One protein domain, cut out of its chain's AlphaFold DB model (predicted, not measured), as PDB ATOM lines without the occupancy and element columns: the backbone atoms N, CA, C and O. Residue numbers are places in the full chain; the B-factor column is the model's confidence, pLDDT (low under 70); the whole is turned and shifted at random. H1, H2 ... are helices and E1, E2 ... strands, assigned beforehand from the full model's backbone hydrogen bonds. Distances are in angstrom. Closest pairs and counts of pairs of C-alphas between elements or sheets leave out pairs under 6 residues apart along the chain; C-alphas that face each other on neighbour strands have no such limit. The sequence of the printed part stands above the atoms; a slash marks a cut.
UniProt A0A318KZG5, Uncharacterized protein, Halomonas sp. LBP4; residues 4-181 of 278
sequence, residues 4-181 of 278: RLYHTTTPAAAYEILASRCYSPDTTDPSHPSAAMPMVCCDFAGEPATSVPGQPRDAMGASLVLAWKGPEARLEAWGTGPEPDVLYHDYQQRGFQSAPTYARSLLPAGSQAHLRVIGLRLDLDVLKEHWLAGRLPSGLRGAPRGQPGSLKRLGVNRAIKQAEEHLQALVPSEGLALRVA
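Overview. This is residues 4 to 181 of the 278 residues of an uncharacterized protein of Halomonas sp. LBP4 (UniProt A0A318KZG5). What does the model look like? A strongly twisted wall of seven strands makes the body; H1 packs on one face near the E3 and E7 edge, and H2, H3 and H4 cluster beyond that edge, where residues 148 to 154, of which 149 to 154 belong to H4, stick out. What is it made of? The 178 printed residues hold seven named strands and four named helices, in the chain order E1 H1 E2 E3 E4 E5 E6 E7 H2 H3 H4, in the class mixed. The mixed sheet has the order E4 E5 E6 E2 E1 E3 E7, with E4 and E5 parallel. How large is it? It is compact, with a radius of gyration of the C-alphas of 18.3 A, yet elongated, spanning 61 by 34 by 29 A.

Along the chain. Where are the strands? They are E1, residues 4 to 9, from C-alpha 4 at (15.906, -22.566, 53.561); E2, 36 to 41; E3, 62 to 68, 19.1 A long; E4, 72 to 75; E5, 87 to 92; E6, 101 to 108, 20.7 A; and E7, 115 to 122, 20.1 A, which bends by 58 degrees at residue 118. Where are the helices? H1 is residues 11 to 20, H2 124 to 132, H3 138 to 141, and H4 149 to 169, 30.0 A long, ending at C-alpha 169 at (-4.394, -21.862, 55.849).

Arrangement. How are the strands paired? N 5 and O 66 of E1 and E3 are 2.9 A apart, N 65 and O 119 of E3 and E7 2.8 A, and N 6 and O 40 of E1 and E2 2.8 A, within hydrogen-bond range in these antiparallel pairs. E6 is antiparallel to E2, with N 39 and O 105 2.8 A apart, and forms a hairpin with E5, with N 88 and O 106 2.9 A apart; in the parallel pair E4 and E5, N 73 and O 87 are 2.9 A apart. Where are the helices? H1 and H4 are on one face of the sheet, two layers, and H1, at a height over the sheet of 9.6 A, runs along E3 at 12 degrees on the local plane. H4 touches H2 at a steep tilt of 64 degrees, opposite ways, the closest C-alphas being those of Lys 128 and Ile 160, 6.2 A; it touches H3 at Leu 140 and Ala 163, C-alphas 5.1 A apart. What of their backbones? Each O i to N i+4 pair is within hydrogen-bond range in H1 and H2, and 15 of 17 in H4; H3 is too short for such a pair.

Size, cuts and confidence. How far does it reach? The two farthest C-alphas, of Ser 98 and Pro 148, are 62.0 A apart, and the printed part has no cut. Which links are long? They are H1 to E2, E2 to E3 and E4 to E5. Where is confidence low? The pLDDT is under 70 in 43 residues: 42 to 59, 79 to 80, 93 to 100 and 141 to 155.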
ATOM      1  N   ARG A   4      17.125 -22.873  54.299       87.56
ATOM      2  CA  ARG A   4      15.906 -22.566  53.561       87.56
ATOM      3  C   ARG A   4      15.918 -23.237  52.196       87.56
ATOM      4  O   ARG A   4      16.796 -23.005  51.362       87.56
ATOM      5  N   LEU A   5      14.878 -24.024  51.959       89.06
ATOM      6  CA  LEU A   5      14.714 -24.866  50.785       89.06
ATOM      7  C   LEU A   5      13.394 -24.543  50.074       89.06
ATOM      8  O   LEU A   5      12.448 -24.040  50.686       89.06
ATOM      9  N   TYR A   6      13.322 -24.850  48.783       88.94
ATOM     10  CA  TYR A   6      12.097 -24.784  47.990       88.94
ATOM     11  C   TYR A   6      11.845 -26.121  47.311       88.94
ATOM     12  O   TYR A   6      12.745 -26.674  46.682       88.94
ATOM     13  N   HIS A   7      10.614 -26.607  47.413       91.12
ATOM     14  CA  HIS A   7      10.131 -27.745  46.640       91.12
ATOM     15  C   HIS A   7       9.021 -27.285  45.706       91.12
ATOM     16  O   HIS A   7       8.020 -26.736  46.169       91.12
ATOM     17  N   THR A   8       9.206 -27.515  44.411       89.50
ATOM     18  CA  THR A   8       8.269 -27.120  43.359       89.50
ATOM     19  C   THR A   8       7.381 -28.301  42.994       89.50
ATOM     20  O   THR A   8       7.845 -29.430  42.854       89.50
ATOM     21  N   THR A   9       6.078 -28.061  42.890       91.00
ATOM     22  CA  THR A   9       5.086 -29.108  42.631       91.00
ATOM     23  C   THR A   9       3.780 -28.514  42.098       91.00
ATOM     24  O   THR A   9       3.658 -27.301  41.934       91.00
ATOM     25  N   THR A  10       2.795 -29.359  41.793       91.81
ATOM     26  CA  THR A  10       1.464 -28.887  41.383       91.81
ATOM     27  C   THR A  10       0.630 -28.439  42.582       91.81
ATOM     28  O   THR A  10       0.816 -28.965  43.680       91.81
ATOM     29  N   PRO A  11      -0.371 -27.557  42.406       91.25
ATOM     30  CA  PRO A  11      -1.270 -27.189  43.501       91.25
ATOM     31  C   PRO A  11      -2.015 -28.378  44.132       91.25
ATOM     32  O   PRO A  11      -2.287 -28.376  45.331       91.25
ATOM     33  N   ALA A  12      -2.324 -29.412  43.339       90.38
ATOM     34  CA  ALA A  12      -2.961 -30.631  43.834       90.38
ATOM     35  C   ALA A  12      -2.017 -31.433  44.743       90.38
ATOM     36  O   ALA A  12      -2.388 -31.779  45.861       90.38
ATOM     37  N   ALA A  13      -0.777 -31.646  44.304       92.12
ATOM     38  CA  ALA A  13       0.233 -32.325  45.108       92.12
ATOM     39  C   ALA A  13       0.617 -31.507  46.354       92.12
ATOM     40  O   ALA A  13       0.764 -32.070  47.434       92.12
ATOM     41  N   ALA A  14       0.702 -30.176  46.253       93.75
ATOM     42  CA  ALA A  14       0.918 -29.306  47.410       93.75
ATOM     43  C   ALA A  14      -0.184 -29.489  48.463       93.75
ATOM     44  O   ALA A  14       0.125 -29.634  49.644       93.75
ATOM     45  N   TYR A  15      -1.456 -29.546  48.050       93.56
ATOM     46  CA  TYR A  15      -2.565 -29.851  48.958       93.56
ATOM     47  C   TYR A  15      -2.388 -31.202  49.647       93.56
ATOM     48  O   TYR A  15      -2.512 -31.280  50.865       93.56
ATOM     49  N   GLU A  16      -2.088 -32.255  48.890       92.88
ATOM     50  CA  GLU A  16      -1.920 -33.605  49.434       92.88
ATOM     51  C   GLU A  16      -0.770 -33.671  50.441       92.88
ATOM     52  O   GLU A  16      -0.933 -34.233  51.526       92.88
ATOM     53  N   ILE A  17       0.361 -33.034  50.134       95.12
ATOM     54  CA  ILE A  17       1.521 -32.950  51.027       95.12
ATOM     55  C   ILE A  17       1.155 -32.208  52.316       95.12
ATOM     56  O   ILE A  17       1.444 -32.690  53.411       95.12
ATOM     57  N   LEU A  18       0.500 -31.049  52.204       95.19
ATOM     58  CA  LEU A  18       0.124 -30.221  53.353       95.19
ATOM     59  C   LEU A  18      -0.946 -30.895  54.223       95.19
ATOM     60  O   LEU A  18      -0.826 -30.917  55.447       95.19
ATOM     61  N   ALA A  19      -1.967 -31.489  53.605       92.06
ATOM     62  CA  ALA A  19      -3.052 -32.168  54.306       92.06
ATOM     63  C   ALA A  19      -2.574 -33.449  55.008       92.06
ATOM     64  O   ALA A  19      -2.958 -33.708  56.149       92.06
ATOM     65  N   SER A  20      -1.712 -34.236  54.358       93.31
ATOM     66  CA  SER A  20      -1.177 -35.489  54.916       93.31
ATOM     67  C   SER A  20       0.063 -35.301  55.794       93.31
ATOM     68  O   SER A  20       0.477 -36.237  56.487       93.31
ATOM     69  N   ARG A  21       0.674 -34.110  55.756       95.50
ATOM     70  CA  ARG A  21       1.979 -33.801  56.364       95.50
ATOM     71  C   ARG A  21       3.086 -34.746  55.885       95.50
ATOM     72  O   ARG A  21       4.023 -35.040  56.627       95.50
ATOM     73  N   CYS A  22       2.967 -35.251  54.660       94.44
ATOM     74  CA  CYS A  22       3.817 -36.307  54.129       94.44
ATOM     75  C   CYS A  22       4.083 -36.087  52.639       94.44
ATOM     76  O   CYS A  22       3.154 -36.023  51.838       94.44
ATOM     77  N   TYR A  23       5.352 -36.012  52.254       95.56
ATOM     78  CA  TYR A  23       5.755 -36.102  50.854       95.56
ATOM     79  C   TYR A  23       5.969 -37.568  50.481       95.56
ATOM     80  O   TYR A  23       6.668 -38.279  51.200       95.56
ATOM     81  N   SER A  24       5.391 -38.022  49.369       92.25
ATOM     82  CA  SER A  24       5.590 -39.387  48.870       92.25
ATOM     83  C   SER A  24       6.476 -39.354  47.622       92.25
ATOM     84  O   SER A  24       6.029 -38.813  46.612       92.25
ATOM     85  N   PRO A  25       7.717 -39.872  47.683       88.44
ATOM     86  CA  PRO A  25       8.580 -39.982  46.508       88.44
ATOM     87  C   PRO A  25       8.037 -41.005  45.498       88.44
ATOM     88  O   PRO A  25       7.218 -41.854  45.852       88.44
ATOM     89  N   ASP A  26       8.547 -40.966  44.263       82.94
ATOM     90  CA  ASP A  26       8.139 -41.876  43.173       82.94
ATOM     91  C   ASP A  26       8.385 -43.354  43.508       82.94
ATOM     92  O   ASP A  26       7.706 -44.251  43.013       82.94
ATOM     93  N   THR A  27       9.380 -43.610  44.356       80.94
ATOM     94  CA  THR A  27       9.702 -44.931  44.882       80.94
ATOM     95  C   THR A  27      10.167 -44.813  46.324       80.94
ATOM     96  O   THR A  27      10.731 -43.801  46.737       80.94
ATOM     97  N   THR A  28       9.930 -45.858  47.110       78.50
ATOM     98  CA  THR A  28      10.426 -45.973  48.484       78.50
ATOM     99  C   THR A  28      11.710 -46.793  48.584       78.50
ATOM    100  O   THR A  28      12.218 -46.961  49.692       78.50
ATOM    101  N   ASP A  29      12.210 -47.313  47.460       77.06
ATOM    102  CA  ASP A  29      13.466 -48.059  47.391       77.06
ATOM    103  C   ASP A  29      14.648 -47.130  47.708       77.06
ATOM    104  O   ASP A  29      14.972 -46.268  46.888       77.06
ATOM    105  N   PRO A  30      15.310 -47.281  48.870       73.00
ATOM    106  CA  PRO A  30      16.372 -46.372  49.295       73.00
ATOM    107  C   PRO A  30      17.540 -46.308  48.303       73.00
ATOM    108  O   PRO A  30      18.203 -45.273  48.233       73.00
ATOM    109  N   SER A  31      17.765 -47.362  47.512       74.62
ATOM    110  CA  SER A  31      18.843 -47.429  46.523       74.62
ATOM    111  C   SER A  31      18.568 -46.607  45.257       74.62
ATOM    112  O   SER A  31      19.484 -46.331  44.483       74.62
ATOM    113  N   HIS A  32      17.327 -46.159  45.052       80.25
ATOM    114  CA  HIS A  32      16.944 -45.413  43.862       80.25
ATOM    115  C   HIS A  32      17.011 -43.889  44.095       80.25
ATOM    116  O   HIS A  32      16.425 -43.396  45.060       80.25
ATOM    117  N   PRO A  33      17.627 -43.090  43.196       81.69
ATOM    118  CA  PRO A  33      17.719 -41.628  43.324       81.69
ATOM    119  C   PRO A  33      16.387 -40.885  43.483       81.69
ATOM    120  O   PRO A  33      16.336 -39.815  44.086       81.69
ATOM    121  N   SER A  34      15.303 -41.445  42.941       86.00
ATOM    122  CA  SER A  34      13.949 -40.897  43.103       86.00
ATOM    123  C   SER A  34      13.309 -41.205  44.462       86.00
ATOM    124  O   SER A  34      12.224 -40.699  44.726       86.00
ATOM    125  N   ALA A  35      13.953 -41.979  45.342       86.88
ATOM    126  CA  ALA A  35      13.517 -42.181  46.725       86.88
ATOM    127  C   ALA A  35      13.947 -41.032  47.636       86.88
ATOM    128  O   ALA A  35      14.545 -41.226  48.697       86.88
ATOM    129  N   ALA A  36      13.661 -39.810  47.204       91.81
ATOM    130  CA  ALA A  36      13.951 -38.598  47.944       91.81
ATOM    131  C   ALA A  36      13.023 -37.466  47.515       91.81
ATOM    132  O   ALA A  36      12.499 -37.449  46.405       91.81
ATOM    133  N   MET A  37      12.864 -36.490  48.401       94.00
ATOM    134  CA  MET A  37      12.231 -35.219  48.091       94.00
ATOM    135  C   MET A  37      13.261 -34.271  47.459       94.00
ATOM    136  O   MET A  37      14.215 -33.883  48.144       94.00
ATOM    137  N   PRO A  38      13.101 -33.876  46.182       91.62
ATOM    138  CA  PRO A  38      13.990 -32.923  45.535       91.62
ATOM    139  C   PRO A  38      13.646 -31.488  45.931       91.62
ATOM    140  O   PRO A  38      12.480 -31.090  45.958       91.62
ATOM    141  N   MET A  39      14.675 -30.703  46.227       90.69
ATOM    142  CA  MET A  39      14.567 -29.323  46.685       90.69
ATOM    143  C   MET A  39      15.698 -28.458  46.127       90.69
ATOM    144  O   MET A  39      16.725 -28.956  45.670       90.69
ATOM    145  N   VAL A  40      15.527 -27.143  46.221       86.00
ATOM    146  CA  VAL A  40      16.553 -26.146  45.897       86.00
ATOM    147  C   VAL A  40      16.869 -25.321  47.141       86.00
ATOM    148  O   VAL A  40      15.969 -24.746  47.753       86.00
ATOM    149  N   CYS A  41      18.144 -25.251  47.509       79.31
ATOM    150  CA  CYS A  41      18.658 -24.465  48.619       79.31
ATOM    151  C   CYS A  41      18.884 -23.018  48.197       79.31
ATOM    152  O   CYS A  41      19.435 -22.744  47.134       79.31
ATOM    153  N   CYS A  42      18.436 -22.090  49.040       67.06
ATOM    154  CA  CYS A  42      18.542 -20.652  48.795       67.06
ATOM    155  C   CYS A  42      19.634 -19.961  49.613       67.06
ATOM    156  O   CYS A  42      19.910 -18.792  49.355       67.06
ATOM    157  N   ASP A  43      20.241 -20.660  50.573       62.16
ATOM    158  CA  ASP A  43      21.224 -20.076  51.491       62.16
ATOM    159  C   ASP A  43      22.671 -20.228  50.993       62.16
ATOM    160  O   ASP A  43      23.567 -19.535  51.476       62.16
ATOM    161  N   PHE A  44      22.912 -21.072  49.982       54.53
ATOM    162  CA  PHE A  44      24.179 -21.082  49.250       54.53
ATOM    163  C   PHE A  44      24.242 -19.861  48.328       54.53
ATOM    164  O   PHE A  44      23.913 -19.924  47.146       54.53
ATOM    165  N   ALA A  45      24.655 -18.725  48.884       39.44
ATOM    166  CA  ALA A  45      25.039 -17.544  48.124       39.44
ATOM    167  C   ALA A  45      26.336 -17.817  47.334       39.44
ATOM    168  O   ALA A  45      27.439 -17.498  47.764       39.44
ATOM    169  N   GLY A  46      26.177 -18.429  46.167       36.03
ATOM    170  CA  GLY A  46      27.120 -18.484  45.052       36.03
ATOM    171  C   GLY A  46      26.279 -18.689  43.795       36.03
ATOM    172  O   GLY A  46      25.291 -19.420  43.869       36.03
ATOM    173  N   GLU A  47      26.573 -17.980  42.698       34.03
ATOM    174  CA  GLU A  47      25.673 -17.941  41.535       34.03
ATOM    175  C   GLU A  47      25.208 -19.353  41.128       34.03
ATOM    176  O   GLU A  47      26.042 -20.234  40.897       34.03
ATOM    177  N   PRO A  48      23.887 -19.597  41.059       40.69
ATOM    178  CA  PRO A  48      23.363 -20.905  40.704       40.69
ATOM    179  C   PRO A  48      23.801 -21.245  39.277       40.69
ATOM    180  O   PRO A  48      23.381 -20.565  38.337       40.69
ATOM    181  N   ALA A  49      24.595 -22.310  39.072       34.28
ATOM    182  CA  ALA A  49      24.772 -22.816  37.713       34.28
ATOM    183  C   ALA A  49      23.410 -23.267  37.205       34.28
ATOM    184  O   ALA A  49      22.857 -24.297  37.590       34.28
ATOM    185  N   THR A  50      22.901 -22.464  36.281       34.44
ATOM    186  CA  THR A  50      21.672 -22.663  35.527       34.44
ATOM    187  C   THR A  50      20.397 -22.665  36.360       34.44
ATOM    188  O   THR A  50      19.546 -23.534  36.211       34.44
ATOM    189  N   SER A  51      20.156 -21.571  37.084       34.31
ATOM    190  CA  SER A  51      18.917 -20.868  36.749       34.31
ATOM    191  C   SER A  51      19.122 -20.291  35.353       34.31
ATOM    192  O   SER A  51      19.885 -19.340  35.191       34.31
ATOM    193  N   VAL A  52      18.509 -20.873  34.325       29.19
ATOM    194  CA  VAL A  52      18.289 -20.091  33.105       29.19
ATOM    195  C   VAL A  52      17.510 -18.852  33.561       29.19
ATOM    196  O   VAL A  52      16.454 -19.023  34.184       29.19
ATOM    197  N   PRO A  53      18.019 -17.626  33.347       28.66
ATOM    198  CA  PRO A  53      17.260 -16.421  33.641       28.66
ATOM    199  C   PRO A  53      15.918 -16.520  32.907       28.66
ATOM    200  O   PRO A  53      15.891 -16.603  31.683       28.66
ATOM    201  N   GLY A  54      14.814 -16.604  33.656       32.66
ATOM    202  CA  GLY A  54      13.467 -16.742  33.094       32.66
ATOM    203  C   GLY A  54      12.777 -18.098  33.268       32.66
ATOM    204  O   GLY A  54      11.612 -18.189  32.894       32.66
ATOM    205  N   GLN A  55      13.398 -19.130  33.864       37.03
ATOM    206  CA  GLN A  55      12.604 -20.289  34.302       37.03
ATOM    207  C   GLN A  55      11.855 -19.963  35.602       37.03
ATOM    208  O   GLN A  55      12.490 -19.591  36.597       37.03
ATOM    209  N   PRO A  56      10.514 -20.068  35.621       42.09
ATOM    210  CA  PRO A  56       9.740 -19.772  36.810       42.09
ATOM    211  C   PRO A  56      10.148 -20.736  37.923       42.09
ATOM    212  O   PRO A  56      10.115 -21.955  37.758       42.09
ATOM    213  N   ARG A  57      10.488 -20.175  39.090       52.25
ATOM    214  CA  ARG A  57      10.654 -20.938  40.339       52.25
ATOM    215  C   ARG A  57       9.402 -21.761  40.670       52.25
ATOM    216  O   ARG A  57       9.497 -22.686  41.452       52.25
ATOM    217  N   ASP A  58       8.278 -21.455  40.028       53.81
ATOM    218  CA  ASP A  58       6.983 -22.111  40.146       53.81
ATOM    219  C   ASP A  58       6.581 -22.825  38.838       53.81
ATOM    220  O   ASP A  58       5.418 -22.797  38.456       53.81
ATOM    221  N   ALA A  59       7.513 -23.475  38.125       60.75
ATOM    222  CA  ALA A  59       7.227 -24.141  36.840       60.75
ATOM    223  C   ALA A  59       6.064 -25.156  36.878       60.75
ATOM    224  O   ALA A  59       5.501 -25.487  35.838       60.75
ATOM    225  N   MET A  60       5.699 -25.642  38.067       76.69
ATOM    226  CA  MET A  60       4.574 -26.554  38.282       76.69
ATOM    227  C   MET A  60       3.351 -25.899  38.953       76.69
ATOM    228  O   MET A  60       2.322 -26.551  39.104       76.69
ATOM    229  N   GLY A  61       3.435 -24.621  39.334       85.38
ATOM    230  CA  GLY A  61       2.328 -23.826  39.873       85.38
ATOM    231  C   GLY A  61       2.237 -23.710  41.395       85.38
ATOM    232  O   GLY A  61       1.439 -22.915  41.893       85.38
ATOM    233  N   ALA A  62       3.032 -24.466  42.155       89.50
ATOM    234  CA  ALA A  62       3.132 -24.333  43.606       89.50
ATOM    235  C   ALA A  62       4.568 -24.552  44.101       89.50
ATOM    236  O   ALA A  62       5.270 -25.444  43.628       89.50
ATOM    237  N   SER A  63       4.968 -23.786  45.114       90.69
ATOM    238  CA  SER A  63       6.250 -23.945  45.800       90.69
ATOM    239  C   SER A  63       6.075 -23.980  47.312       90.69
ATOM    240  O   SER A  63       5.630 -23.007  47.927       90.69
ATOM    241  N   LEU A  64       6.491 -25.084  47.930       92.19
ATOM    242  CA  LEU A  64       6.607 -25.198  49.380       92.19
ATOM    243  C   LEU A  64       7.909 -24.534  49.825       92.19
ATOM    244  O   LEU A  64       8.990 -24.906  49.367       92.19
ATOM    245  N   VAL A  65       7.805 -23.563  50.732       91.62
ATOM    246  CA  VAL A  65       8.961 -22.965  51.404       91.62
ATOM    247  C   VAL A  65       9.266 -23.812  52.625       91.62
ATOM    248  O   VAL A  65       8.440 -23.931  53.529       91.62
ATOM    249  N   LEU A  66      10.455 -24.392  52.655       93.00
ATOM    250  CA  LEU A  66      10.854 -25.385  53.637       93.00
ATOM    251  C   LEU A  66      12.010 -24.856  54.488       93.00
ATOM    252  O   LEU A  66      12.871 -24.117  54.008       93.00
ATOM    253  N   ALA A  67      12.018 -25.242  55.756       92.31
ATOM    254  CA  ALA A  67      13.104 -25.008  56.691       92.31
ATOM    255  C   ALA A  67      13.647 -26.349  57.176       92.31
ATOM    256  O   ALA A  67      12.890 -27.185  57.673       92.31
ATOM    257  N   TRP A  68      14.959 -26.512  57.067       93.62
ATOM    258  CA  TRP A  68      15.709 -27.637  57.596       93.62
ATOM    259  C   TRP A  68      16.533 -27.203  58.809       93.62
ATOM    260  O   TRP A  68      17.188 -26.161  58.776       93.62
ATOM    261  N   LYS A  69      16.492 -27.984  59.892       93.06
ATOM    262  CA  LYS A  69      17.260 -27.730  61.132       93.06
ATOM    263  C   LYS A  69      18.110 -28.929  61.573       93.06
ATOM    264  O   LYS A  69      18.436 -29.037  62.754       93.06
ATOM    265  N   GLY A  70      18.381 -29.856  60.664       91.69
ATOM    266  CA  GLY A  70      19.082 -31.106  60.943       91.69
ATOM    267  C   GLY A  70      20.511 -31.118  60.395       91.69
ATOM    268  O   GLY A  70      21.017 -30.075  59.970       91.69
ATOM    269  N   PRO A  71      21.162 -32.289  60.391       92.38
ATOM    270  CA  PRO A  71      22.466 -32.474  59.765       92.38
ATOM    271  C   PRO A  71      22.408 -32.271  58.246       92.38
ATOM    272  O   PRO A  71      21.377 -32.488  57.603       92.38
ATOM    273  N   GLU A  72      23.533 -31.850  57.676       91.12
ATOM    274  CA  GLU A  72      23.697 -31.626  56.242       91.12
ATOM    275  C   GLU A  72      24.971 -32.300  55.749       91.12
ATOM    276  O   GLU A  72      25.992 -32.290  56.440       91.12
ATOM    277  N   ALA A  73      24.920 -32.864  54.548       88.94
ATOM    278  CA  ALA A  73      26.044 -33.555  53.936       88.94
ATOM    279  C   ALA A  73      26.121 -33.264  52.436       88.94
ATOM    280  O   ALA A  73      25.139 -32.889  51.795       88.94
ATOM    281  N   ARG A  74      27.302 -33.462  51.850       86.44
ATOM    282  CA  ARG A  74      27.451 -33.502  50.396       86.44
ATOM    283  C   ARG A  74      27.090 -34.899  49.902       86.44
ATOM    284  O   ARG A  74      27.530 -35.889  50.476       86.44
ATOM    285  N   LEU A  75      26.310 -34.974  48.830       83.00
ATOM    286  CA  LEU A  75      26.046 -36.235  48.153       83.00
ATOM    287  C   LEU A  75      27.227 -36.574  47.238       83.00
ATOM    288  O   LEU A  75      27.456 -35.885  46.246       83.00
ATOM    289  N   GLU A  76      27.979 -37.617  47.578       75.69
ATOM    290  CA  GLU A  76      29.078 -38.112  46.737       75.69
ATOM    291  C   GLU A  76      28.611 -39.226  45.793       75.69
ATOM    292  O   GLU A  76      28.951 -39.227  44.612       75.69
ATOM    293  N   ALA A  77      27.786 -40.146  46.298       75.00
ATOM    294  CA  ALA A  77      27.148 -41.213  45.537       75.00
ATOM    295  C   ALA A  77      25.843 -41.642  46.224       75.00
ATOM    296  O   ALA A  77      25.711 -41.511  47.441       75.00
ATOM    297  N   TRP A  78      24.887 -42.177  45.456       74.44
ATOM    298  CA  TRP A  78      23.623 -42.678  46.017       74.44
ATOM    299  C   TRP A  78      23.782 -44.034  46.727       74.44
ATOM    300  O   TRP A  78      23.076 -44.300  47.695       74.44
ATOM    301  N   GLY A  79      24.752 -44.858  46.305       67.62
ATOM    302  CA  GLY A  79      25.141 -46.107  46.973       67.62
ATOM    303  C   GLY A  79      23.961 -47.033  47.301       67.62
ATOM    304  O   GLY A  79      23.045 -47.195  46.502       67.62
ATOM    305  N   THR A  80      23.971 -47.606  48.506       64.00
ATOM    306  CA  THR A  80      22.866 -48.399  49.087       64.00
ATOM    307  C   THR A  80      21.729 -47.534  49.651       64.00
ATOM    308  O   THR A  80      20.877 -48.021  50.393       64.00
ATOM    309  N   GLY A  81      21.727 -46.242  49.331       72.62
ATOM    310  CA  GLY A  81      20.779 -45.253  49.807       72.62
ATOM    311  C   GLY A  81      21.358 -44.339  50.894       72.62
ATOM    312  O   GLY A  81      21.962 -44.827  51.851       72.62
ATOM    313  N   PRO A  82      21.160 -43.014  50.780       83.31
ATOM    314  CA  PRO A  82      21.559 -42.053  51.806       83.31
ATOM    315  C   PRO A  82      20.789 -42.232  53.128       83.31
ATOM    316  O   PRO A  82      19.641 -42.699  53.147       83.31
ATOM    317  N   GLU A  83      21.415 -41.829  54.238       86.88
ATOM    318  CA  GLU A  83      20.845 -41.911  55.588       86.88
ATOM    319  C   GLU A  83      19.587 -41.029  55.692       86.88
ATOM    320  O   GLU A  83      19.594 -39.892  55.210       86.88
ATOM    321  N   PRO A  84      18.474 -41.523  56.267       86.88
ATOM    322  CA  PRO A  84      17.317 -40.668  56.510       86.88
ATOM    323  C   PRO A  84      17.675 -39.549  57.498       86.88
ATOM    324  O   PRO A  84      18.647 -39.641  58.238       86.88
ATOM    325  N   ASP A  85      16.879 -38.484  57.514       92.31
ATOM    326  CA  ASP A  85      17.059 -37.348  58.429       92.31
ATOM    327  C   ASP A  85      18.388 -36.574  58.269       92.31
ATOM    328  O   ASP A  85      18.724 -35.733  59.106       92.31
ATOM    329  N   VAL A  86      19.082 -36.764  57.142       91.94
ATOM    330  CA  VAL A  86      20.201 -35.934  56.675       91.94
ATOM    331  C   VAL A  86      19.810 -35.245  55.368       91.94
ATOM    332  O   VAL A  86      19.331 -35.879  54.426       91.94
ATOM    333  N   LEU A  87      20.023 -33.929  55.289       92.50
ATOM    334  CA  LEU A  87      19.844 -33.181  54.047       92.50
ATOM    335  C   LEU A  87      21.109 -33.288  53.195       92.50
ATOM    336  O   LEU A  87      22.174 -32.816  53.594       92.50
ATOM    337  N   TYR A  88      20.981 -33.849  52.000       91.06
ATOM    338  CA  TYR A  88      22.104 -34.006  51.087       91.06
ATOM    339  C   TYR A  88      22.107 -32.927  50.011       91.06
ATOM    340  O   TYR A  88      21.088 -32.679  49.371       91.06
ATOM    341  N   HIS A  89      23.263 -32.318  49.767       87.56
ATOM    342  CA  HIS A  89      23.476 -31.364  48.680       87.56
ATOM    343  C   HIS A  89      24.253 -32.030  47.550       87.56
ATOM    344  O   HIS A  89      25.384 -32.483  47.731       87.56
ATOM    345  N   ASP A  90      23.623 -32.093  46.385       83.00
ATOM    346  CA  ASP A  90      24.162 -32.650  45.151       83.00
ATOM    347  C   ASP A  90      24.871 -31.540  44.366       83.00
ATOM    348  O   ASP A  90      24.282 -30.493  44.067       83.00
ATOM    349  N   TYR A  91      26.146 -31.764  44.051       78.12
ATOM    350  CA  TYR A  91      26.960 -30.851  43.257       78.12
ATOM    351  C   TYR A  91      27.438 -31.571  42.002       78.12
ATOM    352  O   TYR A  91      28.135 -32.580  42.081       78.12
ATOM    353  N   GLN A  92      27.133 -31.005  40.840       71.75
ATOM    354  CA  GLN A  92      27.518 -31.561  39.550       71.75
ATOM    355  C   GLN A  92      28.816 -30.931  39.044       71.75
ATOM    356  O   GLN A  92      28.986 -29.710  39.055       71.75
ATOM    357  N   GLN A  93      29.721 -31.764  38.531       64.12
ATOM    358  CA  GLN A  93      30.813 -31.302  37.676       64.12
ATOM    359  C   GLN A  93      30.302 -31.196  36.239       64.12
ATOM    360  O   GLN A  93      29.899 -32.191  35.638       64.12
ATOM    361  N   ARG A  94      30.307 -29.986  35.675       61.00
ATOM    362  CA  ARG A  94      29.976 -29.764  34.264       61.00
ATOM    363  C   ARG A  94      31.252 -29.532  33.460       61.00
ATOM    364  O   ARG A  94      31.822 -28.446  33.502       61.00
ATOM    365  N   GLY A  95      31.660 -30.544  32.693       64.12
ATOM    366  CA  GLY A  95      32.726 -30.439  31.692       64.12
ATOM    367  C   GLY A  95      34.030 -29.835  32.232       64.12
ATOM    368  O   GLY A  95      34.566 -30.305  33.228       64.12
ATOM    369  N   PHE A  96      34.526 -28.787  31.565       55.12
ATOM    370  CA  PHE A  96      35.806 -28.115  31.841       55.12
ATOM    371  C   PHE A  96      35.802 -27.157  33.052       55.12
ATOM    372  O   PHE A  96      36.752 -26.394  33.227       55.12
ATOM    373  N   GLN A  97      34.747 -27.131  33.873       58.38
ATOM    374  CA  GLN A  97      34.728 -26.284  35.068       58.38
ATOM    375  C   GLN A  97      35.610 -26.872  36.176       58.38
ATOM    376  O   GLN A  97      35.518 -28.052  36.502       58.38
ATOM    377  N   SER A  98      36.445 -26.030  36.785       58.16
ATOM    378  CA  SER A  98      37.367 -26.426  37.857       58.16
ATOM    379  C   SER A  98      36.679 -26.663  39.208       58.16
ATOM    380  O   SER A  98      37.232 -27.372  40.046       58.16
ATOM    381  N   ALA A  99      35.481 -26.106  39.424       61.81
ATOM    382  CA  ALA A  99      34.726 -26.235  40.666       61.81
ATOM    383  C   ALA A  99      33.356 -26.906  40.429       61.81
ATOM    384  O   ALA A  99      32.667 -26.570  39.464       61.81
ATOM    385  N   PRO A 100      32.941 -27.848  41.297       65.62
ATOM    386  CA  PRO A 100      31.627 -28.472  41.209       65.62
ATOM    387  C   PRO A 100      30.542 -27.435  41.527       65.62
ATOM    388  O   PRO A 100      30.682 -26.678  42.489       65.62
ATOM    389  N   THR A 101      29.459 -27.405  40.747       73.62
ATOM    390  CA  THR A 101      28.365 -26.459  41.000       73.62
ATOM    391  C   THR A 101      27.171 -27.132  41.649       73.62
ATOM    392  O   THR A 101      26.805 -28.250  41.295       73.62
ATOM    393  N   TYR A 102      26.554 -26.426  42.596       76.88
ATOM    394  CA  TYR A 102      25.325 -26.851  43.247       76.88
ATOM    395  C   TYR A 102      24.235 -27.151  42.212       76.88
ATOM    396  O   TYR A 102      23.943 -26.317  41.352       76.88
ATOM    397  N   ALA A 103      23.641 -28.338  42.309       78.00
ATOM    398  CA  ALA A 103      22.550 -28.767  41.447       78.00
ATOM    399  C   ALA A 103      21.215 -28.768  42.197       78.00
ATOM    400  O   ALA A 103      20.239 -28.194  41.717       78.00
ATOM    401  N   ARG A 104      21.162 -29.426  43.361       85.31
ATOM    402  CA  ARG A 104      19.931 -29.603  44.145       85.31
ATOM    403  C   ARG A 104      20.222 -30.093  45.557       85.31
ATOM    404  O   ARG A 104      21.317 -30.557  45.857       85.31
ATOM    405  N   SER A 105      19.207 -30.037  46.406       89.38
ATOM    406  CA  SER A 105      19.191 -30.670  47.721       89.38
ATOM    407  C   SER A 105      18.179 -31.809  47.723       89.38
ATOM    408  O   SER A 105      17.133 -31.723  47.080       89.38
ATOM    409  N   LEU A 106      18.491 -32.888  48.424       92.06
ATOM    410  CA  LEU A 106      17.705 -34.114  48.455       92.06
ATOM    411  C   LEU A 106      17.517 -34.525  49.910       92.06
ATOM    412  O   LEU A 106      18.488 -34.617  50.660       92.06
ATOM    413  N   LEU A 107      16.266 -34.768  50.298       93.56
ATOM    414  CA  LEU A 107      15.953 -35.386  51.582       93.56
ATOM    415  C   LEU A 107      15.465 -36.822  51.342       93.56
ATOM    416  O   LEU A 107      14.429 -36.987  50.692       93.56
ATOM    417  N   PRO A 108      16.179 -37.853  51.820       92.31
ATOM    418  CA  PRO A 108      15.862 -39.242  51.503       92.31
ATOM    419  C   PRO A 108      14.496 -39.691  52.022       92.31
ATOM    420  O   PRO A 108      13.984 -39.187  53.027       92.31
ATOM    421  N   ALA A 109      13.929 -40.698  51.358       88.88
ATOM    422  CA  ALA A 109      12.750 -41.424  51.814       88.88
ATOM    423  C   ALA A 109      12.907 -41.872  53.277       88.88
ATOM    424  O   ALA A 109      14.009 -42.120  53.754       88.88
ATOM    425  N   GLY A 110      11.807 -41.960  54.016       87.19
ATOM    426  CA  GLY A 110      11.841 -42.381  55.416       87.19
ATOM    427  C   GLY A 110      12.285 -41.304  56.410       87.19
ATOM    428  O   GLY A 110      12.155 -41.551  57.605       87.19
ATOM    429  N   SER A 111      12.713 -40.117  55.964       91.06
ATOM    430  CA  SER A 111      13.015 -38.988  56.861       91.06
ATOM    431  C   SER A 111      11.764 -38.546  57.630       91.06
ATOM    432  O   SER A 111      10.720 -38.279  57.027       91.06
ATOM    433  N   GLN A 112      11.855 -38.474  58.957       90.69
ATOM    434  CA  GLN A 112      10.743 -38.144  59.857       90.69
ATOM    435  C   GLN A 112      10.943 -36.827  60.615       90.69
ATOM    436  O   GLN A 112      10.002 -36.346  61.252       90.69
ATOM    437  N   ALA A 113      12.145 -36.252  60.583       87.56
ATOM    438  CA  ALA A 113      12.533 -35.150  61.448       87.56
ATOM    439  C   ALA A 113      13.086 -33.940  60.680       87.56
ATOM    440  O   ALA A 113      13.335 -33.967  59.479       87.56
ATOM    441  N   HIS A 114      13.259 -32.844  61.423       93.06
ATOM    442  CA  HIS A 114      13.982 -31.621  61.044       93.06
ATOM    443  C   HIS A 114      13.439 -30.780  59.875       93.06
ATOM    444  O   HIS A 114      13.823 -29.610  59.782       93.06
ATOM    445  N   LEU A 115      12.535 -31.305  59.044       95.69
ATOM    446  CA  LEU A 115      11.907 -30.581  57.941       95.69
ATOM    447  C   LEU A 115      10.574 -29.948  58.367       95.69
ATOM    448  O   LEU A 115       9.689 -30.605  58.923       95.69
ATOM    449  N   ARG A 116      10.401 -28.654  58.075       96.12
ATOM    450  CA  ARG A 116       9.127 -27.944  58.260       96.12
ATOM    451  C   ARG A 116       8.751 -27.134  57.028       96.12
ATOM    452  O   ARG A 116       9.599 -26.446  56.474       96.12
ATOM    453  N   VAL A 117       7.473 -27.129  56.659       95.44
ATOM    454  CA  VAL A 117       6.905 -26.147  55.727       95.44
ATOM    455  C   VAL A 117       6.662 -24.849  56.483       95.44
ATOM    456  O   VAL A 117       5.876 -24.818  57.422       95.44
ATOM    457  N   ILE A 118       7.340 -23.782  56.084       93.00
ATOM    458  CA  ILE A 118       7.245 -22.448  56.696       93.00
ATOM    459  C   ILE A 118       6.520 -21.436  55.803       93.00
ATOM    460  O   ILE A 118       6.364 -20.277  56.172       93.00
ATOM    461  N   GLY A 119       6.108 -21.851  54.608       90.19
ATOM    462  CA  GLY A 119       5.338 -21.018  53.700       90.19
ATOM    463  C   GLY A 119       4.938 -21.765  52.438       90.19
ATOM    464  O   GLY A 119       5.446 -22.845  52.140       90.19
ATOM    465  N   LEU A 120       4.046 -21.146  51.680       90.25
ATOM    466  CA  LEU A 120       3.576 -21.624  50.391       90.25
ATOM    467  C   LEU A 120       3.549 -20.442  49.422       90.25
ATOM    468  O   LEU A 120       3.110 -19.351  49.784       90.25
ATOM    469  N   ARG A 121       4.021 -20.662  48.198       89.62
ATOM    470  CA  ARG A 121       3.838 -19.748  47.067       89.62
ATOM    471  C   ARG A 121       3.029 -20.460  45.996       89.62
ATOM    472  O   ARG A 121       3.220 -21.655  45.781       89.62
ATOM    473  N   LEU A 122       2.116 -19.734  45.367       87.12
ATOM    474  CA  LEU A 122       1.217 -20.261  44.349       87.12
ATOM    475  C   LEU A 122       1.263 -19.357  43.127       87.12
ATOM    476  O   LEU A 122       1.198 -18.135  43.258       87.12
ATOM    477  N   ASP A 123       1.326 -19.976  41.958       88.38
ATOM    478  CA  ASP A 123       0.994 -19.316  40.707       88.38
ATOM    479  C   ASP A 123      -0.525 -19.421  40.514       88.38
ATOM    480  O   ASP A 123      -1.085 -20.512  40.354       88.38
ATOM    481  N   LEU A 124      -1.210 -18.279  40.587       86.88
ATOM    482  CA  LEU A 124      -2.667 -18.231  40.508       86.88
ATOM    483  C   LEU A 124      -3.193 -18.587  39.115       86.88
ATOM    484  O   LEU A 124      -4.316 -19.091  39.014       86.88
ATOM    485  N   ASP A 125      -2.401 -18.377  38.063       86.69
ATOM    486  CA  ASP A 125      -2.786 -18.753  36.706       86.69
ATOM    487  C   ASP A 125      -2.731 -20.276  36.550       86.69
ATOM    488  O   ASP A 125      -3.706 -20.884  36.099       86.69
ATOM    489  N   VAL A 126      -1.683 -20.929  37.062       86.50
ATOM    490  CA  VAL A 126      -1.599 -22.401  37.065       86.50
ATOM    491  C   VAL A 126      -2.648 -23.025  37.994       86.50
ATOM    492  O   VAL A 126      -3.283 -24.026  37.648       86.50
ATOM    493  N   LEU A 127      -2.909 -22.424  39.161       86.06
ATOM    494  CA  LEU A 127      -3.994 -22.854  40.052       86.06
ATOM    495  C   LEU A 127      -5.354 -22.790  39.343       86.06
ATOM    496  O   LEU A 127      -6.166 -23.716  39.455       86.06
ATOM    497  N   LYS A 128      -5.591 -21.726  38.575       87.12
ATOM    498  CA  LYS A 128      -6.798 -21.552  37.768       87.12
ATOM    499  C   LYS A 128      -6.912 -22.592  36.663       87.12
ATOM    500  O   LYS A 128      -7.996 -23.150  36.484       87.12
ATOM    501  N   GLU A 129      -5.829 -22.895  35.959       85.56
ATOM    502  CA  GLU A 129      -5.795 -23.967  34.959       85.56
ATOM    503  C   GLU A 129      -6.115 -25.330  35.580       85.56
ATOM    504  O   GLU A 129      -6.966 -26.062  35.069       85.56
ATOM    505  N   HIS A 130      -5.517 -25.651  36.731       85.00
ATOM    506  CA  HIS A 130      -5.795 -26.887  37.464       85.00
ATOM    507  C   HIS A 130      -7.249 -26.972  37.948       85.00
ATOM    508  O   HIS A 130      -7.842 -28.056  37.933       85.00
ATOM    509  N   TRP A 131      -7.842 -25.850  38.363       84.38
ATOM    510  CA  TRP A 131      -9.254 -25.787  38.739       84.38
ATOM    511  C   TRP A 131     -10.161 -26.026  37.528       84.38
ATOM    512  O   TRP A 131     -11.039 -26.887  37.581       84.38
ATOM    513  N   LEU A 132      -9.916 -25.320  36.416       81.69
ATOM    514  CA  LEU A 132     -10.693 -25.434  35.174       81.69
ATOM    515  C   LEU A 132     -10.610 -26.836  34.566       81.69
ATOM    516  O   LEU A 132     -11.613 -27.352  34.078       81.69
ATOM    517  N   ALA A 133      -9.437 -27.467  34.637       82.56
ATOM    518  CA  ALA A 133      -9.220 -28.838  34.191       82.56
ATOM    519  C   ALA A 133      -9.812 -29.892  35.144       82.56
ATOM    520  O   ALA A 133      -9.728 -31.084  34.857       82.56
ATOM    521  N   GLY A 134     -10.367 -29.489  36.294       80.31
ATOM    522  CA  GLY A 134     -10.874 -30.422  37.293       80.31
ATOM    523  C   GLY A 134      -9.781 -31.357  37.814       80.31
ATOM    524  O   GLY A 134     -10.029 -32.550  37.975       80.31
ATOM    525  N   ARG A 135      -8.574 -30.832  38.057       84.50
ATOM    526  CA  ARG A 135      -7.418 -31.575  38.598       84.50
ATOM    527  C   ARG A 135      -7.180 -31.328  40.084       84.50
ATOM    528  O   ARG A 135      -6.455 -32.083  40.714       84.50
ATOM    529  N   LEU A 136      -7.785 -30.288  40.659       82.88
ATOM    530  CA  LEU A 136      -7.661 -30.019  42.094       82.88
ATOM    531  C   LEU A 136      -8.397 -31.077  42.932       82.88
ATOM    532  O   LEU A 136      -9.396 -31.618  42.478       82.88
ATOM    533  N   PRO A 137      -7.982 -31.375  44.162       83.06
ATOM    534  CA  PRO A 137      -8.762 -32.198  45.083       83.06
ATOM    535  C   PRO A 137     -10.141 -31.586  45.380       83.06
ATOM    536  O   PRO A 137     -10.322 -30.369  45.299       83.06
ATOM    537  N   SER A 138     -11.130 -32.410  45.736       77.00
ATOM    538  CA  SER A 138     -12.500 -31.948  46.037       77.00
ATOM    539  C   SER A 138     -12.539 -30.891  47.147       77.00
ATOM    540  O   SER A 138     -13.317 -29.943  47.044       77.00
ATOM    541  N   GLY A 139     -11.641 -30.991  48.136       71.56
ATOM    542  CA  GLY A 139     -11.461 -29.994  49.196       71.56
ATOM    543  C   GLY A 139     -11.074 -28.594  48.699       71.56
ATOM    544  O   GLY A 139     -11.379 -27.616  49.374       71.56
ATOM    545  N   LEU A 140     -10.481 -28.477  47.503       76.12
ATOM    546  CA  LEU A 140     -10.081 -27.206  46.883       76.12
ATOM    547  C   LEU A 140     -11.004 -26.729  45.756       76.12
ATOM    548  O   LEU A 140     -10.939 -25.567  45.365       76.12
ATOM    549  N   ARG A 141     -11.860 -27.594  45.196       67.44
ATOM    550  CA  ARG A 141     -12.720 -27.207  44.061       67.44
ATOM    551  C   ARG A 141     -13.857 -26.264  44.454       67.44
ATOM    552  O   ARG A 141     -14.344 -25.534  43.592       67.44
ATOM    553  N   GLY A 142     -14.277 -26.264  45.720       62.06
ATOM    554  CA  GLY A 142     -15.533 -25.629  46.125       62.06
ATOM    555  C   GLY A 142     -16.750 -26.285  45.447       62.06
ATOM    556  O   GLY A 142     -16.620 -27.160  44.590       62.06
ATOM    557  N   ALA A 143     -17.968 -25.908  45.844       51.19
ATOM    558  CA  ALA A 143     -19.180 -26.518  45.289       51.19
ATOM    559  C   ALA A 143     -19.332 -26.220  43.777       51.19
ATOM    560  O   ALA A 143     -19.206 -25.056  43.376       51.19
ATOM    561  N   PRO A 144     -19.670 -27.215  42.930       49.66
ATOM    562  CA  PRO A 144     -19.863 -26.992  41.505       49.66
ATOM    563  C   PRO A 144     -21.149 -26.186  41.314       49.66
ATOM    564  O   PRO A 144     -22.237 -26.647  41.652       49.66
ATOM    565  N   ARG A 145     -21.056 -24.964  40.788       48.00
ATOM    566  CA  ARG A 145     -22.252 -24.179  40.460       48.00
ATOM    567  C   ARG A 145     -22.387 -24.059  38.953       48.00
ATOM    568  O   ARG A 145     -21.636 -23.333  38.306       48.00
ATOM    569  N   GLY A 146     -23.366 -24.786  38.411       44.69
ATOM    570  CA  GLY A 146     -23.824 -24.724  37.024       44.69
ATOM    571  C   GLY A 146     -24.423 -23.363  36.669       44.69
ATOM    572  O   GLY A 146     -25.628 -23.243  36.484       44.69
ATOM    573  N   GLN A 147     -23.587 -22.327  36.601       46.50
ATOM    574  CA  GLN A 147     -23.992 -20.971  36.236       46.50
ATOM    575  C   GLN A 147     -23.575 -20.615  34.794       46.50
ATOM    576  O   GLN A 147     -22.585 -21.153  34.289       46.50
ATOM    577  N   PRO A 148     -24.324 -19.732  34.105       42.81
ATOM    578  CA  PRO A 148     -24.043 -19.302  32.732       42.81
ATOM    579  C   PRO A 148     -22.747 -18.472  32.599       42.81
ATOM    580  O   PRO A 148     -22.195 -17.968  33.575       42.81
ATOM    581  N   GLY A 149     -22.223 -18.362  31.371       49.41
ATOM    582  CA  GLY A 149     -20.812 -18.058  31.057       49.41
ATOM    583  C   GLY A 149     -20.179 -16.779  31.636       49.41
ATOM    584  O   GLY A 149     -18.975 -16.772  31.885       49.41
ATOM    585  N   SER A 150     -20.946 -15.720  31.906       46.06
ATOM    586  CA  SER A 150     -20.446 -14.490  32.550       46.06
ATOM    587  C   SER A 150     -20.318 -14.637  34.074       46.06
ATOM    588  O   SER A 150     -19.324 -14.206  34.659       46.06
ATOM    589  N   LEU A 151     -21.262 -15.341  34.706       49.88
ATOM    590  CA  LEU A 151     -21.204 -15.724  36.120       49.88
ATOM    591  C   LEU A 151     -20.137 -16.794  36.388       49.88
ATOM    592  O   LEU A 151     -19.557 -16.812  37.473       49.88
ATOM    593  N   LYS A 152     -19.787 -17.618  35.384       55.44
ATOM    594  CA  LYS A 152     -18.635 -18.534  35.477       55.44
ATOM    595  C   LYS A 152     -17.330 -17.792  35.759       55.44
ATOM    596  O   LYS A 152     -16.566 -18.261  36.587       55.44
ATOM    597  N   ARG A 153     -17.059 -16.636  35.134       53.69
ATOM    598  CA  ARG A 153     -15.782 -15.912  35.332       53.69
ATOM    599  C   ARG A 153     -15.647 -15.313  36.736       53.69
ATOM    600  O   ARG A 153     -14.592 -15.442  37.352       53.69
ATOM    601  N   LEU A 154     -16.719 -14.717  37.264       57.91
ATOM    602  CA  LEU A 154     -16.759 -14.224  38.649       57.91
ATOM    603  C   LEU A 154     -16.719 -15.377  39.665       57.91
ATOM    604  O   LEU A 154     -16.046 -15.273  40.690       57.91
ATOM    605  N   GLY A 155     -17.388 -16.492  39.356       69.06
ATOM    606  CA  GLY A 155     -17.323 -17.725  40.138       69.06
ATOM    607  C   GLY A 155     -15.918 -18.326  40.182       69.06
ATOM    608  O   GLY A 155     -15.480 -18.733  41.251       69.06
ATOM    609  N   VAL A 156     -15.189 -18.308  39.059       75.44
ATOM    610  CA  VAL A 156     -13.807 -18.801  38.963       75.44
ATOM    611  C   VAL A 156     -12.880 -17.969  39.838       75.44
ATOM    612  O   VAL A 156     -12.262 -18.537  40.724       75.44
ATOM    613  N   ASN A 157     -12.816 -16.641  39.683       81.19
ATOM    614  CA  ASN A 157     -11.895 -15.824  40.491       81.19
ATOM    615  C   ASN A 157     -12.158 -15.971  41.999       81.19
ATOM    616  O   ASN A 157     -11.220 -16.029  42.791       81.19
ATOM    617  N   ARG A 158     -13.432 -16.083  42.398       81.81
ATOM    618  CA  ARG A 158     -13.802 -16.355  43.791       81.81
ATOM    619  C   ARG A 158     -13.360 -17.747  44.242       81.81
ATOM    620  O   ARG A 158     -12.842 -17.869  45.344       81.81
ATOM    621  N   ALA A 159     -13.554 -18.769  43.411       81.88
ATOM    622  CA  ALA A 159     -13.136 -20.137  43.706       81.88
ATOM    623  C   ALA A 159     -11.608 -20.265  43.798       81.88
ATOM    624  O   ALA A 159     -11.118 -20.929  44.703       81.88
ATOM    625  N   ILE A 160     -10.855 -19.584  42.926       87.44
ATOM    626  CA  ILE A 160      -9.387 -19.555  42.982       87.44
ATOM    627  C   ILE A 160      -8.912 -18.872  44.259       87.44
ATOM    628  O   ILE A 160      -8.087 -19.443  44.961       87.44
ATOM    629  N   LYS A 161      -9.490 -17.719  44.614       87.94
ATOM    630  CA  LYS A 161      -9.175 -17.043  45.878       87.94
ATOM    631  C   LYS A 161      -9.474 -17.931  47.093       87.94
ATOM    632  O   LYS A 161      -8.667 -18.010  48.005       87.94
ATOM    633  N   GLN A 162     -10.599 -18.648  47.086       87.56
ATOM    634  CA  GLN A 162     -10.930 -19.603  48.150       87.56
ATOM    635  C   GLN A 162      -9.947 -20.778  48.210       87.56
ATOM    636  O   GLN A 162      -9.569 -21.195  49.299       87.56
ATOM    637  N   ALA A 163      -9.533 -21.316  47.061       88.06
ATOM    638  CA  ALA A 163      -8.550 -22.393  46.997       88.06
ATOM    639  C   ALA A 163      -7.170 -21.927  47.492       88.06
ATOM    640  O   ALA A 163      -6.512 -22.655  48.231       88.06
ATOM    641  N   GLU A 164      -6.761 -20.711  47.126       90.56
ATOM    642  CA  GLU A 164      -5.547 -20.060  47.616       90.56
ATOM    643  C   GLU A 164      -5.592 -19.877  49.139       90.56
ATOM    644  O   GLU A 164      -4.695 -20.351  49.832       90.56
ATOM    645  N   GLU A 165      -6.647 -19.250  49.667       90.94
ATOM    646  CA  GLU A 165      -6.836 -19.039  51.108       90.94
ATOM    647  C   GLU A 165      -6.835 -20.369  51.871       90.94
ATOM    648  O   GLU A 165      -6.198 -20.487  52.917       90.94
ATOM    649  N   HIS A 166      -7.498 -21.397  51.331       90.50
ATOM    650  CA  HIS A 166      -7.522 -22.727  51.931       90.50
ATOM    651  C   HIS A 166      -6.129 -23.362  51.969       90.50
ATOM    652  O   HIS A 166      -5.720 -23.878  53.004       90.50
ATOM    653  N   LEU A 167      -5.384 -23.310  50.862       90.06
ATOM    654  CA  LEU A 167      -4.019 -23.831  50.785       90.06
ATOM    655  C   LEU A 167      -3.063 -23.093  51.731       90.06
ATOM    656  O   LEU A 167      -2.271 -23.731  52.420       90.06
ATOM    657  N   GLN A 168      -3.154 -21.764  51.793       90.00
ATOM    658  CA  GLN A 168      -2.353 -20.952  52.710       90.00
ATOM    659  C   GLN A 168      -2.684 -21.268  54.174       90.00
ATOM    660  O   GLN A 168      -1.773 -21.370  54.992       90.00
ATOM    661  N   ALA A 169      -3.959 -21.507  54.499       91.31
ATOM    662  CA  ALA A 169      -4.394 -21.862  55.849       91.31
ATOM    663  C   ALA A 169      -3.859 -23.221  56.340       91.31
ATOM    664  O   ALA A 169      -3.811 -23.453  57.548       91.31
ATOM    665  N   LEU A 170      -3.428 -24.114  55.438       92.31
ATOM    666  CA  LEU A 170      -2.795 -25.384  55.817       92.31
ATOM    667  C   LEU A 170      -1.365 -25.206  56.355       92.31
ATOM    668  O   LEU A 170      -0.824 -26.139  56.951       92.31
ATOM    669  N   VAL A 171      -0.747 -24.037  56.159       91.88
ATOM    670  CA  VAL A 171       0.585 -23.725  56.686       91.88
ATOM    671  C   VAL A 171       0.435 -22.829  57.922       91.88
ATOM    672  O   VAL A 171       0.215 -21.626  57.784       91.88
ATOM    673  N   PRO A 172       0.550 -23.376  59.147       89.81
ATOM    674  CA  PRO A 172       0.452 -22.578  60.361       89.81
ATOM    675  C   PRO A 172       1.656 -21.633  60.483       89.81
ATOM    676  O   PRO A 172       2.733 -21.903  59.949       89.81
ATOM    677  N   SER A 173       1.502 -20.550  61.245       85.69
ATOM    678  CA  SER A 173       2.555 -19.540  61.456       85.69
ATOM    679  C   SER A 173       3.836 -20.104  62.085       85.69
ATOM    680  O   SER A 173       4.931 -19.629  61.796       85.69
ATOM    681  N   GLU A 174       3.717 -21.147  62.908       87.19
ATOM    682  CA  GLU A 174       4.840 -21.889  63.502       87.19
ATOM    683  C   GLU A 174       5.509 -22.890  62.535       87.19
ATOM    684  O   GLU A 174       6.518 -23.523  62.860       87.19
ATOM    685  N   GLY A 175       4.955 -23.044  61.334       89.75
ATOM    686  CA  GLY A 175       5.363 -24.009  60.323       89.75
ATOM    687  C   GLY A 175       4.857 -25.428  60.593       89.75
ATOM    688  O   GLY A 175       4.682 -25.850  61.734       89.75
ATOM    689  N   LEU A 176       4.654 -26.192  59.527       94.75
ATOM    690  CA  LEU A 176       4.127 -27.553  59.546       94.75
ATOM    691  C   LEU A 176       5.268 -28.572  59.507       94.75
ATOM    692  O   LEU A 176       6.048 -28.556  58.562       94.75
ATOM    693  N   ALA A 177       5.365 -29.474  60.486       96.00
ATOM    694  CA  ALA A 177       6.311 -30.589  60.402       96.00
ATOM    695  C   ALA A 177       5.984 -31.482  59.196       96.00
ATOM    696  O   ALA A 177       4.822 -31.848  59.006       96.00
ATOM    697  N   LEU A 178       7.000 -31.809  58.396       96.19
ATOM    698  CA  LEU A 178       6.855 -32.600  57.181       96.19
ATOM    699  C   LEU A 178       7.778 -33.817  57.229       96.19
ATOM    700  O   LEU A 178       8.957 -33.686  57.540       96.19
ATOM    701  N   ARG A 179       7.240 -34.984  56.876       94.69
ATOM    702  CA  ARG A 179       8.009 -36.223  56.691       94.69
ATOM    703  C   ARG A 179       8.077 -36.624  55.219       94.69
ATOM    704  O   ARG A 179       7.209 -36.248  54.429       94.69
ATOM    705  N   VAL A 180       9.068 -37.435  54.876       93.31
ATOM    706  CA  VAL A 180       9.218 -38.077  53.566       93.31
ATOM    707  C   VAL A 180       8.849 -39.550  53.731       93.31
ATOM    708  O   VAL A 180       9.441 -40.262  54.542       93.31
ATOM    709  N   ALA A 181       7.844 -40.020  52.996       87.94
ATOM    710  CA  ALA A 181       7.410 -41.409  53.042       87.94
ATOM    711  C   ALA A 181       8.560 -42.348  52.655       87.94
ATOM    712  O   ALA A 181       9.380 -42.036  51.793       87.94
TER     713      ALA A 181